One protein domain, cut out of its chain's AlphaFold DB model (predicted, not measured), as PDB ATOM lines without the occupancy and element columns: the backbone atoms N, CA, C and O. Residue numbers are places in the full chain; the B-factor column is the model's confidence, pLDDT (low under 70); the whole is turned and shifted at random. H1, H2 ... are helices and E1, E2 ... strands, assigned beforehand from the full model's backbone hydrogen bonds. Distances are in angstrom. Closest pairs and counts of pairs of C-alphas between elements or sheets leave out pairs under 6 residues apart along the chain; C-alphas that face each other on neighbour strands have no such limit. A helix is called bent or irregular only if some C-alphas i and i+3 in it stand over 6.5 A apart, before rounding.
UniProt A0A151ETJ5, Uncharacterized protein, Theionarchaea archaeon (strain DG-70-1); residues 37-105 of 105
ATOM      1  N   ASP A  37     593.755 691.672 716.567       87.75
ATOM      2  CA  ASP A  37     594.113 692.380 715.344       87.75
ATOM      3  C   ASP A  37     595.601 692.212 715.020       87.75
ATOM      4  O   ASP A  37     596.404 691.743 715.832       87.75
ATOM      5  N   MET A  38     595.977 692.585 713.795       85.69
ATOM      6  CA  MET A  38     597.359 692.474 713.333       85.69
ATOM      7  C   MET A  38     598.327 693.206 714.267       85.69
ATOM      8  O   MET A  38     599.417 692.708 714.528       85.69
ATOM      9  N   LYS A  39     597.926 694.364 714.797       84.38
ATOM     10  CA  LYS A  39     598.770 695.167 715.676       84.38
ATOM     11  C   LYS A  39     599.050 694.436 716.992       84.38
ATOM     12  O   LYS A  39     600.204 694.168 717.313       84.38
ATOM     13  N   SER A  40     598.000 694.050 717.707       82.56
ATOM     14  CA  SER A  40     598.095 693.356 718.992       82.56
ATOM     15  C   SER A  40     598.821 692.017 718.877       82.56
ATOM     16  O   SER A  40     599.575 691.656 719.775       82.56
ATOM     17  N   ILE A  41     598.656 691.272 717.781       84.12
ATOM     18  CA  ILE A  41     599.306 689.963 717.623       84.12
ATOM     19  C   ILE A  41     600.721 690.083 717.060       84.12
ATOM     20  O   ILE A  41     601.658 689.523 717.629       84.12
ATOM     21  N   VAL A  42     600.900 690.783 715.944       80.00
ATOM     22  CA  VAL A  42     602.181 690.808 715.230       80.00
ATOM     23  C   VAL A  42     603.136 691.830 715.834       80.00
ATOM     24  O   VAL A  42     604.264 691.477 716.180       80.00
ATOM     25  N   GLU A  43     602.690 693.079 715.963       74.56
ATOM     26  CA  GLU A  43     603.545 694.185 716.409       74.56
ATOM     27  C   GLU A  43     603.811 694.105 717.916       74.56
ATOM     28  O   GLU A  43     604.956 694.252 718.344       74.56
ATOM     29  N   ASP A  44     602.778 693.808 718.712       77.06
ATOM     30  CA  ASP A  44     602.875 693.867 720.174       77.06
ATOM     31  C   ASP A  44     603.290 692.534 720.825       77.06
ATOM     32  O   ASP A  44     603.888 692.559 721.898       77.06
ATOM     33  N   ASN A  45     603.008 691.371 720.216       74.69
ATOM     34  CA  ASN A  45     603.303 690.059 720.819       74.69
ATOM     35  C   ASN A  45     604.386 689.261 720.071       74.69
ATOM     36  O   ASN A  45     605.369 688.838 720.682       74.69
ATOM     37  N   LEU A  46     604.250 689.049 718.758       71.25
ATOM     38  CA  LEU A  46     605.194 688.218 717.992       71.25
ATOM     39  C   LEU A  46     606.557 688.880 717.785       71.25
ATOM     40  O   LEU A  46     607.563 688.172 717.738       71.25
ATOM     41  N   TYR A  47     606.619 690.215 717.744       57.34
ATOM     42  CA  TYR A  47     607.889 690.951 717.699       57.34
ATOM     43  C   TYR A  47     608.838 690.575 718.858       57.34
ATOM     44  O   TYR A  47     610.058 690.689 718.736       57.34
ATOM     45  N   PHE A  48     608.298 690.061 719.969       53.25
ATOM     46  CA  PHE A  48     609.065 689.665 721.151       53.25
ATOM     47  C   PHE A  48     609.562 688.209 721.145       53.25
ATOM     48  O   PHE A  48     610.271 687.815 722.075       53.25
ATOM     49  N   VAL A  49     609.271 687.404 720.113       60.75
ATOM     50  CA  VAL A  49     609.818 686.037 719.972       60.75
ATOM     51  C   VAL A  49     611.277 686.130 719.504       60.75
ATOM     52  O   VAL A  49     611.610 685.988 718.330       60.75
ATOM     53  N   GLY A  50     612.167 686.462 720.442       62.47
ATOM     54  CA  GLY A  50     613.556 686.827 720.177       62.47
ATOM     55  C   GLY A  50     614.328 685.834 719.295       62.47
ATOM     56  O   GLY A  50     614.350 684.631 719.545       62.47
ATOM     57  N   GLY A  51     615.024 686.374 718.290       72.62
ATOM     58  CA  GLY A  51     615.978 685.648 717.443       72.62
ATOM     59  C   GLY A  51     615.376 684.876 716.264       72.62
ATOM     60  O   GLY A  51     616.136 684.262 715.516       72.62
ATOM     61  N   VAL A  52     614.052 684.911 716.073       80.12
ATOM     62  CA  VAL A  52     613.363 684.226 714.970       80.12
ATOM     63  C   VAL A  52     612.676 685.246 714.065       80.12
ATOM     64  O   VAL A  52     611.958 686.120 714.536       80.12
ATOM     65  N   LEU A  53     612.894 685.121 712.754       83.94
ATOM     66  CA  LEU A  53     612.169 685.876 711.732       83.94
ATOM     67  C   LEU A  53     611.082 684.981 711.132       83.94
ATOM     68  O   LEU A  53     611.395 683.930 710.570       83.94
ATOM     69  N   ILE A  54     609.822 685.395 711.242       86.00
ATOM     70  CA  ILE A  54     608.690 684.706 710.614       86.00
ATOM     71  C   ILE A  54     608.571 685.201 709.171       86.00
ATOM     72  O   ILE A  54     608.518 686.403 708.941       86.00
ATOM     73  N   VAL A  55     608.545 684.283 708.202       90.81
ATOM     74  CA  VAL A  55     608.399 684.591 706.771       90.81
ATOM     75  C   VAL A  55     607.440 683.601 706.111       90.81
ATOM     76  O   VAL A  55     607.377 682.434 706.501       90.81
ATOM     77  N   GLY A  56     606.730 684.043 705.075       92.75
ATOM     78  CA  GLY A  56     605.763 683.226 704.344       92.75
ATOM     79  C   GLY A  56     604.429 683.065 705.073       92.75
ATOM     80  O   GLY A  56     604.054 683.877 705.915       92.75
ATOM     81  N   LYS A  57     603.683 682.016 704.710       95.44
ATOM     82  CA  LYS A  57     602.345 681.744 705.250       95.44
ATOM     83  C   LYS A  57     602.424 680.955 706.545       95.44
ATOM     84  O   LYS A  57     603.078 679.910 706.588       95.44
ATOM     85  N   VAL A  58     601.709 681.414 707.562       92.56
ATOM     86  CA  VAL A  58     601.643 680.776 708.876       92.56
ATOM     87  C   VAL A  58     600.217 680.758 709.408       92.56
ATOM     88  O   VAL A  58     599.376 681.566 709.019       92.56
ATOM     89  N   ARG A  59     599.973 679.827 710.330       94.38
ATOM     90  CA  ARG A  59     598.767 679.781 711.154       94.38
ATOM     91  C   ARG A  59     599.120 680.135 712.577       94.38
ATOM     92  O   ARG A  59     600.021 679.522 713.149       94.38
ATOM     93  N   LEU A  60     598.406 681.104 713.125       91.25
ATOM     94  CA  LEU A  60     598.566 681.556 714.495       91.25
ATOM     95  C   LEU A  60     597.343 681.125 715.299       91.25
ATOM     96  O   LEU A  60     596.210 681.241 714.834       91.25
ATOM     97  N   LEU A  61     597.596 680.618 716.501       92.19
ATOM     98  CA  LEU A  61     596.578 680.441 717.525       92.19
ATOM     99  C   LEU A  61     596.781 681.551 718.543       92.19
ATOM    100  O   LEU A  61     597.827 681.615 719.190       92.19
ATOM    101  N   CYS A  62     595.811 682.453 718.608       90.88
ATOM    102  CA  CYS A  62     595.908 683.686 719.369       90.88
ATOM    103  C   CYS A  62     594.908 683.648 720.518       90.88
ATOM    104  O   CYS A  62     593.702 683.768 720.291       90.88
ATOM    105  N   ASP A  63     595.410 683.501 721.740       91.31
ATOM    106  CA  ASP A  63     594.576 683.556 722.936       91.31
ATOM    107  C   ASP A  63     594.192 685.004 723.252       91.31
ATOM    108  O   ASP A  63     595.029 685.910 723.248       91.31
ATOM    109  N   PHE A  64     592.918 685.222 723.553       90.19
ATOM    110  CA  PHE A  64     592.375 686.514 723.953       90.19
ATOM    111  C   PHE A  64     591.222 686.337 724.946       90.19
ATOM    112  O   PHE A  64     590.863 685.225 725.334       90.19
ATOM    113  N   GLN A  65     590.659 687.447 725.421       90.00
ATOM    114  CA  GLN A  65     589.578 687.422 726.401       90.00
ATOM    115  C   GLN A  65     588.415 688.286 725.930       90.00
ATOM    116  O   GLN A  65     588.600 689.468 725.646       90.00
ATOM    117  N   HIS A  66     587.211 687.719 725.928       91.62
ATOM    118  CA  HIS A  66     585.984 688.487 725.765       91.62
ATOM    119  C   HIS A  66     585.714 689.231 727.073       91.62
ATOM    120  O   HIS A  66     585.385 688.621 728.095       91.62
ATOM    121  N   ARG A  67     585.954 690.544 727.066       88.44
ATOM    122  CA  ARG A  67     585.903 691.390 728.267       88.44
ATOM    123  C   ARG A  67     584.742 692.356 728.258       88.44
ATOM    124  O   ARG A  67     584.274 692.700 729.337       88.44
ATOM    125  N   TYR A  68     584.315 692.785 727.078       87.25
ATOM    126  CA  TYR A  68     583.336 693.846 726.917       87.25
ATOM    127  C   TYR A  68     582.130 693.350 726.132       87.25
ATOM    128  O   TYR A  68     582.301 692.563 725.209       87.25
ATOM    129  N   ASP A  69     580.941 693.824 726.472       85.19
ATOM    130  CA  ASP A  69     579.758 693.649 725.632       85.19
ATOM    131  C   ASP A  69     579.741 694.633 724.441       85.19
ATOM    132  O   ASP A  69     580.733 695.302 724.127       85.19
ATOM    133  N   GLU A  70     578.602 694.700 723.749       82.38
ATOM    134  CA  GLU A  70     578.364 695.608 722.621       82.38
ATOM    135  C   GLU A  70     578.429 697.095 722.995       82.38
ATOM    136  O   GLU A  70     578.761 697.920 722.144       82.38
ATOM    137  N   GLU A  71     578.132 697.439 724.251       84.12
ATOM    138  CA  GLU A  71     578.147 698.811 724.771       84.12
ATOM    139  C   GLU A  71     579.511 699.185 725.378       84.12
ATOM    140  O   GLU A  71     579.649 700.230 726.014       84.12
ATOM    141  N   GLU A  72     580.528 698.341 725.172       81.25
ATOM    142  CA  GLU A  72     581.873 698.469 725.742       81.25
ATOM    143  C   GLU A  72     581.893 698.401 727.284       81.25
ATOM    144  O   GLU A  72     582.844 698.844 727.938       81.25
ATOM    145  N   ILE A  73     580.866 697.800 727.889       85.12
ATOM    146  CA  ILE A  73     580.772 697.592 729.334       85.12
ATOM    147  C   ILE A  73     581.439 696.263 729.684       85.12
ATOM    148  O   ILE A  73     581.296 695.261 728.989       85.12
ATOM    149  N   THR A  74     582.204 696.244 730.778       87.94
ATOM    150  CA  THR A  74     582.875 695.018 731.227       87.94
ATOM    151  C   THR A  74     581.855 693.943 731.605       87.94
ATOM    152  O   THR A  74     580.975 694.181 732.431       87.94
ATOM    153  N   LEU A  75     582.015 692.744 731.044       88.12
ATOM    154  CA  LEU A  75     581.197 691.579 731.360       88.12
ATOM    155  C   LEU A  75     581.384 691.159 732.821       88.12
ATOM    156  O   LEU A  75     582.501 691.146 733.337       88.12
ATOM    157  N   GLU A  76     580.300 690.713 733.460       88.12
ATOM    158  CA  GLU A  76     580.359 690.128 734.808       88.12
ATOM    159  C   GLU A  76     581.233 688.864 734.836       88.12
ATOM    160  O   GLU A  76     581.976 688.636 735.789       88.12
ATOM    161  N   ASN A  77     581.195 688.076 733.754       87.44
ATOM    162  CA  ASN A  77     581.977 686.852 733.593       87.44
ATOM    163  C   ASN A  77     582.798 686.880 732.289       87.44
ATOM    164  O   ASN A  77     582.382 686.294 731.280       87.44
ATOM    165  N   PRO A  78     583.968 687.545 732.283       90.38
ATOM    166  CA  PRO A  78     584.896 687.490 731.162       90.38
ATOM    167  C   PRO A  78     585.408 686.063 730.953       90.38
ATOM    168  O   PRO A  78     585.697 685.352 731.915       90.38
ATOM    169  N   HIS A  79     585.588 685.655 729.703       91.44
ATOM    170  CA  HIS A  79     585.992 684.288 729.362       91.44
ATOM    171  C   HIS A  79     587.054 684.279 728.265       91.44
ATOM    172  O   HIS A  79     587.122 685.183 727.430       91.44
ATOM    173  N   ALA A  80     587.927 683.276 728.338       93.44
ATOM    174  CA  ALA A  80     589.018 683.084 727.395       93.44
ATOM    175  C   ALA A  80     588.492 682.508 726.079       93.44
ATOM    176  O   ALA A  80     587.549 681.717 726.075       93.44
ATOM    177  N   LEU A  81     589.110 682.935 724.985       93.88
ATOM    178  CA  LEU A  81     588.840 682.488 723.629       93.88
ATOM    179  C   LEU A  81     590.171 682.340 722.893       93.88
ATOM    180  O   LEU A  81     591.158 682.996 723.234       93.88
ATOM    181  N   THR A  82     590.168 681.541 721.836       93.81
ATOM    182  CA  THR A  82     591.292 681.401 720.914       93.81
ATOM    183  C   THR A  82     590.815 681.717 719.503       93.81
ATOM    184  O   THR A  82     589.806 681.187 719.030       93.81
ATOM    185  N   ALA A  83     591.545 682.592 718.817       93.69
ATOM    186  CA  ALA A  83     591.350 682.878 717.404       93.69
ATOM    187  C   ALA A  83     592.357 682.079 716.568       93.69
ATOM    188  O   ALA A  83     593.564 682.133 716.821       93.69
ATOM    189  N   LEU A  84     591.870 681.362 715.553       93.75
ATOM    190  CA  LEU A  84     592.708 680.837 714.479       93.75
ATOM    191  C   LEU A  84     592.876 681.928 713.425       93.75
ATOM    192  O   LEU A  84     591.895 682.368 712.825       93.75
ATOM    193  N   VAL A  85     594.117 682.332 713.184       93.88
ATOM    194  CA  VAL A  85     594.462 683.375 712.218       93.88
ATOM    195  C   VAL A  85     595.340 682.788 711.121       93.88
ATOM    196  O   VAL A  85     596.374 682.177 711.410       93.88
ATOM    197  N   ASP A  86     594.956 683.011 709.866       95.19
ATOM    198  CA  ASP A  86     595.844 682.830 708.718       95.19
ATOM    199  C   ASP A  86     596.592 684.157 708.492       95.19
ATOM    200  O   ASP A  86     595.987 685.214 708.309       95.19
ATOM    201  N   ALA A  87     597.926 684.111 708.530       93.31
ATOM    202  CA  ALA A  87     598.779 685.281 708.332       93.31
ATOM    203  C   ALA A  87     599.849 685.019 707.264       93.31
ATOM    204  O   ALA A  87     600.345 683.897 707.111       93.31
ATOM    205  N   GLU A  88     600.226 686.059 706.521       95.12
ATOM    206  CA  GLU A  88     601.316 686.007 705.543       95.12
ATOM    207  C   GLU A  88     602.334 687.103 705.825       95.12
ATOM    208  O   GLU A  88     601.989 688.276 705.964       95.12
ATOM    209  N   PHE A  89     603.598 686.699 705.876       92.88
ATOM    210  CA  PHE A  89     604.743 687.556 706.122       92.88
ATOM    211  C   PHE A  89     605.623 687.611 704.877       92.88
ATOM    212  O   PHE A  89     605.855 686.592 704.216       92.88
ATOM    213  N   ASP A  90     606.143 688.790 704.558       92.75
ATOM    214  CA  ASP A  90     607.116 688.946 703.484       92.75
ATOM    215  C   ASP A  90     608.501 688.387 703.883       92.75
ATOM    216  O   ASP A  90     608.698 687.797 704.947       92.75
ATOM    217  N   ASN A  91     609.502 688.546 703.014       92.31
ATOM    218  CA  ASN A  91     610.863 688.075 703.293       92.31
ATOM    219  C   ASN A  91     611.644 688.948 704.296       92.31
ATOM    220  O   ASN A  91     612.787 688.616 704.618       92.31
ATOM    221  N   LYS A  92     611.058 690.049 704.770       90.19
ATOM    222  CA  LYS A  92     611.585 690.930 705.817       90.19
ATOM    223  C   LYS A  92     610.860 690.742 707.151       90.19
ATOM    224  O   LYS A  92     611.259 691.367 708.129       90.19
ATOM    225  N   GLY A  93     609.846 689.876 707.194       88.00
ATOM    226  CA  GLY A  93     609.004 689.647 708.364       88.00
ATOM    227  C   GLY A  93     607.915 690.698 708.566       88.00
ATOM    228  O   GLY A  93     607.345 690.764 709.651       88.00
ATOM    229  N   GLU A  94     607.607 691.511 707.555       89.06
ATOM    230  CA  GLU A  94     606.443 692.396 707.578       89.06
ATOM    231  C   GLU A  94     605.182 691.564 707.298       89.06
ATOM    232  O   GLU A  94     605.122 690.823 706.315       89.06
ATOM    233  N   CYS A  95     604.167 691.671 708.161       91.25
ATOM    234  CA  CYS A  95     602.879 691.011 707.949       91.25
ATOM    235  C   CYS A  95     602.096 691.748 706.855       91.25
ATOM    236  O   CYS A  95     601.733 692.912 707.015       91.25
ATOM    237  N   ILE A  96     601.837 691.068 705.741       93.31
ATOM    238  CA  ILE A  96     601.157 691.616 704.557       93.31
ATOM    239  C   ILE A  96     599.713 691.119 704.413       93.31
ATOM    240  O   ILE A  96     598.963 691.641 703.589       93.31
ATOM    241  N   HIS A  97     599.320 690.119 705.203       94.81
ATOM    242  CA  HIS A  97     597.969 689.567 705.239       94.81
ATOM    243  C   HIS A  97     597.665 689.006 706.629       94.81
ATOM    244  O   HIS A  97     598.530 688.364 707.224       94.81
ATOM    245  N   PHE A  98     596.452 689.241 707.131       92.38
ATOM    246  CA  PHE A  98     596.016 688.806 708.455       92.38
ATOM    247  C   PHE A  98     594.497 688.637 708.458       92.38
ATOM    248  O   PHE A  98     593.775 689.633 708.460       92.38
ATOM    249  N   ASP A  99     594.035 687.391 708.494       92.56
ATOM    250  CA  ASP A  99     592.615 687.053 708.478       92.56
ATOM    251  C   ASP A  99     592.272 686.149 709.666       92.56
ATOM    252  O   ASP A  99     592.899 685.109 709.889       92.56
ATOM    253  N   ILE A 100     591.246 686.533 710.427       91.25
ATOM    254  CA  ILE A 100     590.649 685.650 711.431       91.25
ATOM    255  C   ILE A 100     589.797 684.628 710.682       91.25
ATOM    256  O   ILE A 100     588.871 684.991 709.954       91.25
ATOM    257  N   MET A 101     590.115 683.353 710.871       92.19
ATOM    258  CA  MET A 101     589.426 682.244 710.220       92.19
ATOM    259  C   MET A 101     588.298 681.719 711.101       92.19
ATOM    260  O   MET A 101     587.181 681.521 710.631       92.19
ATOM    261  N   GLU A 102     588.590 681.503 712.385       91.94
ATOM    262  CA  GLU A 102     587.665 680.907 713.349       91.94
ATOM    263  C   GLU A 102     587.934 681.441 714.763       91.94
ATOM    264  O   GLU A 102     589.070 681.786 715.100       91.94
ATOM    265  N   VAL A 103     586.896 681.464 715.603       91.88
ATOM    266  CA  VAL A 103     586.997 681.728 717.045       91.88
ATOM    267  C   VAL A 103     586.357 680.569 717.798       91.88
ATOM    268  O   VAL A 103     585.225 680.184 717.508       91.88
ATOM    269  N   TYR A 104     587.072 680.023 718.777       92.81
ATOM    270  CA  TYR A 104     586.601 678.939 719.637       92.81
ATOM    271  C   TYR A 104     587.018 679.175 721.097       92.81
ATOM    272  O   TYR A 104     587.767 680.106 721.396       92.81
ATOM    273  N   SER A 105     586.464 678.376 722.010       88.69
ATOM    274  CA  SER A 105     586.728 678.415 723.457       88.69
ATOM    275  C   SER A 105     587.645 677.292 723.911       88.69
ATOM    276  O   SER A 105     587.432 676.170 723.392       88.69
TER     277      SER A 105
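Overview. This is residues 37 to 105 of the 105 residues of an uncharacterized protein of Theionarchaea archaeon (strain DG-70-1) (UniProt A0A151ETJ5). A long, twisted ribbon of three antiparallel strands, with the short helix H1 packed on it near E3 and E1. The hairpin of E1 and E2 makes the length, and its far end, with residues 74 to 80 of E2, runs on past the end of E3. The printed part has 69 residues, mostly strand, in the chain order H1, E1, E2, E3; the sheet's order is E1, E2, E3. It is loose, with a radius of gyration of the C-alphas of 14.0 A, and elongated, spanning 43 by 22 by 19 A.

Along the chain. H1, residues 38 to 43, begins with C-alpha 38 at (597.359, 692.474, 713.333). It is neither bent nor irregular, but only just: C-alphas 40 and 43 are 6.1 A apart. E1, residues 56 to 68, is 33.5 A long and bends by 55 degrees at residue 65. E2, residues 74 to 89, is 34.1 A long and bends by 113 degrees at residue 77. E3, residues 95 to 104, is 23.4 A long, bends by 50 degrees at residue 101 and ends with C-alpha 104 at (586.601, 678.939, 719.637).

Arrangement. The strands form a meander, each the antiparallel neighbour of the one before. In the hairpin E1 and E2, at 168 degrees, N 62 and O 83 are 2.9 A apart. In the hairpin E2 and E3, at 137 degrees, N 84 and O 102 are 2.9 A apart. H1 is on the sheet at a height of 7.2 A, over none of its strands, but only just: 2 of its 6 C-alphas fall on E1 and 2 on E2. The closest C-alphas of H1 and E3, Met 38 and Phe 98, are 6.2 A apart. In H1 every O i to N i+4 pair is within hydrogen-bond range.

Size, cuts and confidence. The farthest C-alphas, Glu 76 and Asn 91, are 43.9 A apart. The printed part has no cut. The link from H1 to E1 is long, with 12 residues; the other two are tight. Mean pLDDT of the printed part is 86.9, with residues 47 to 50 under 70.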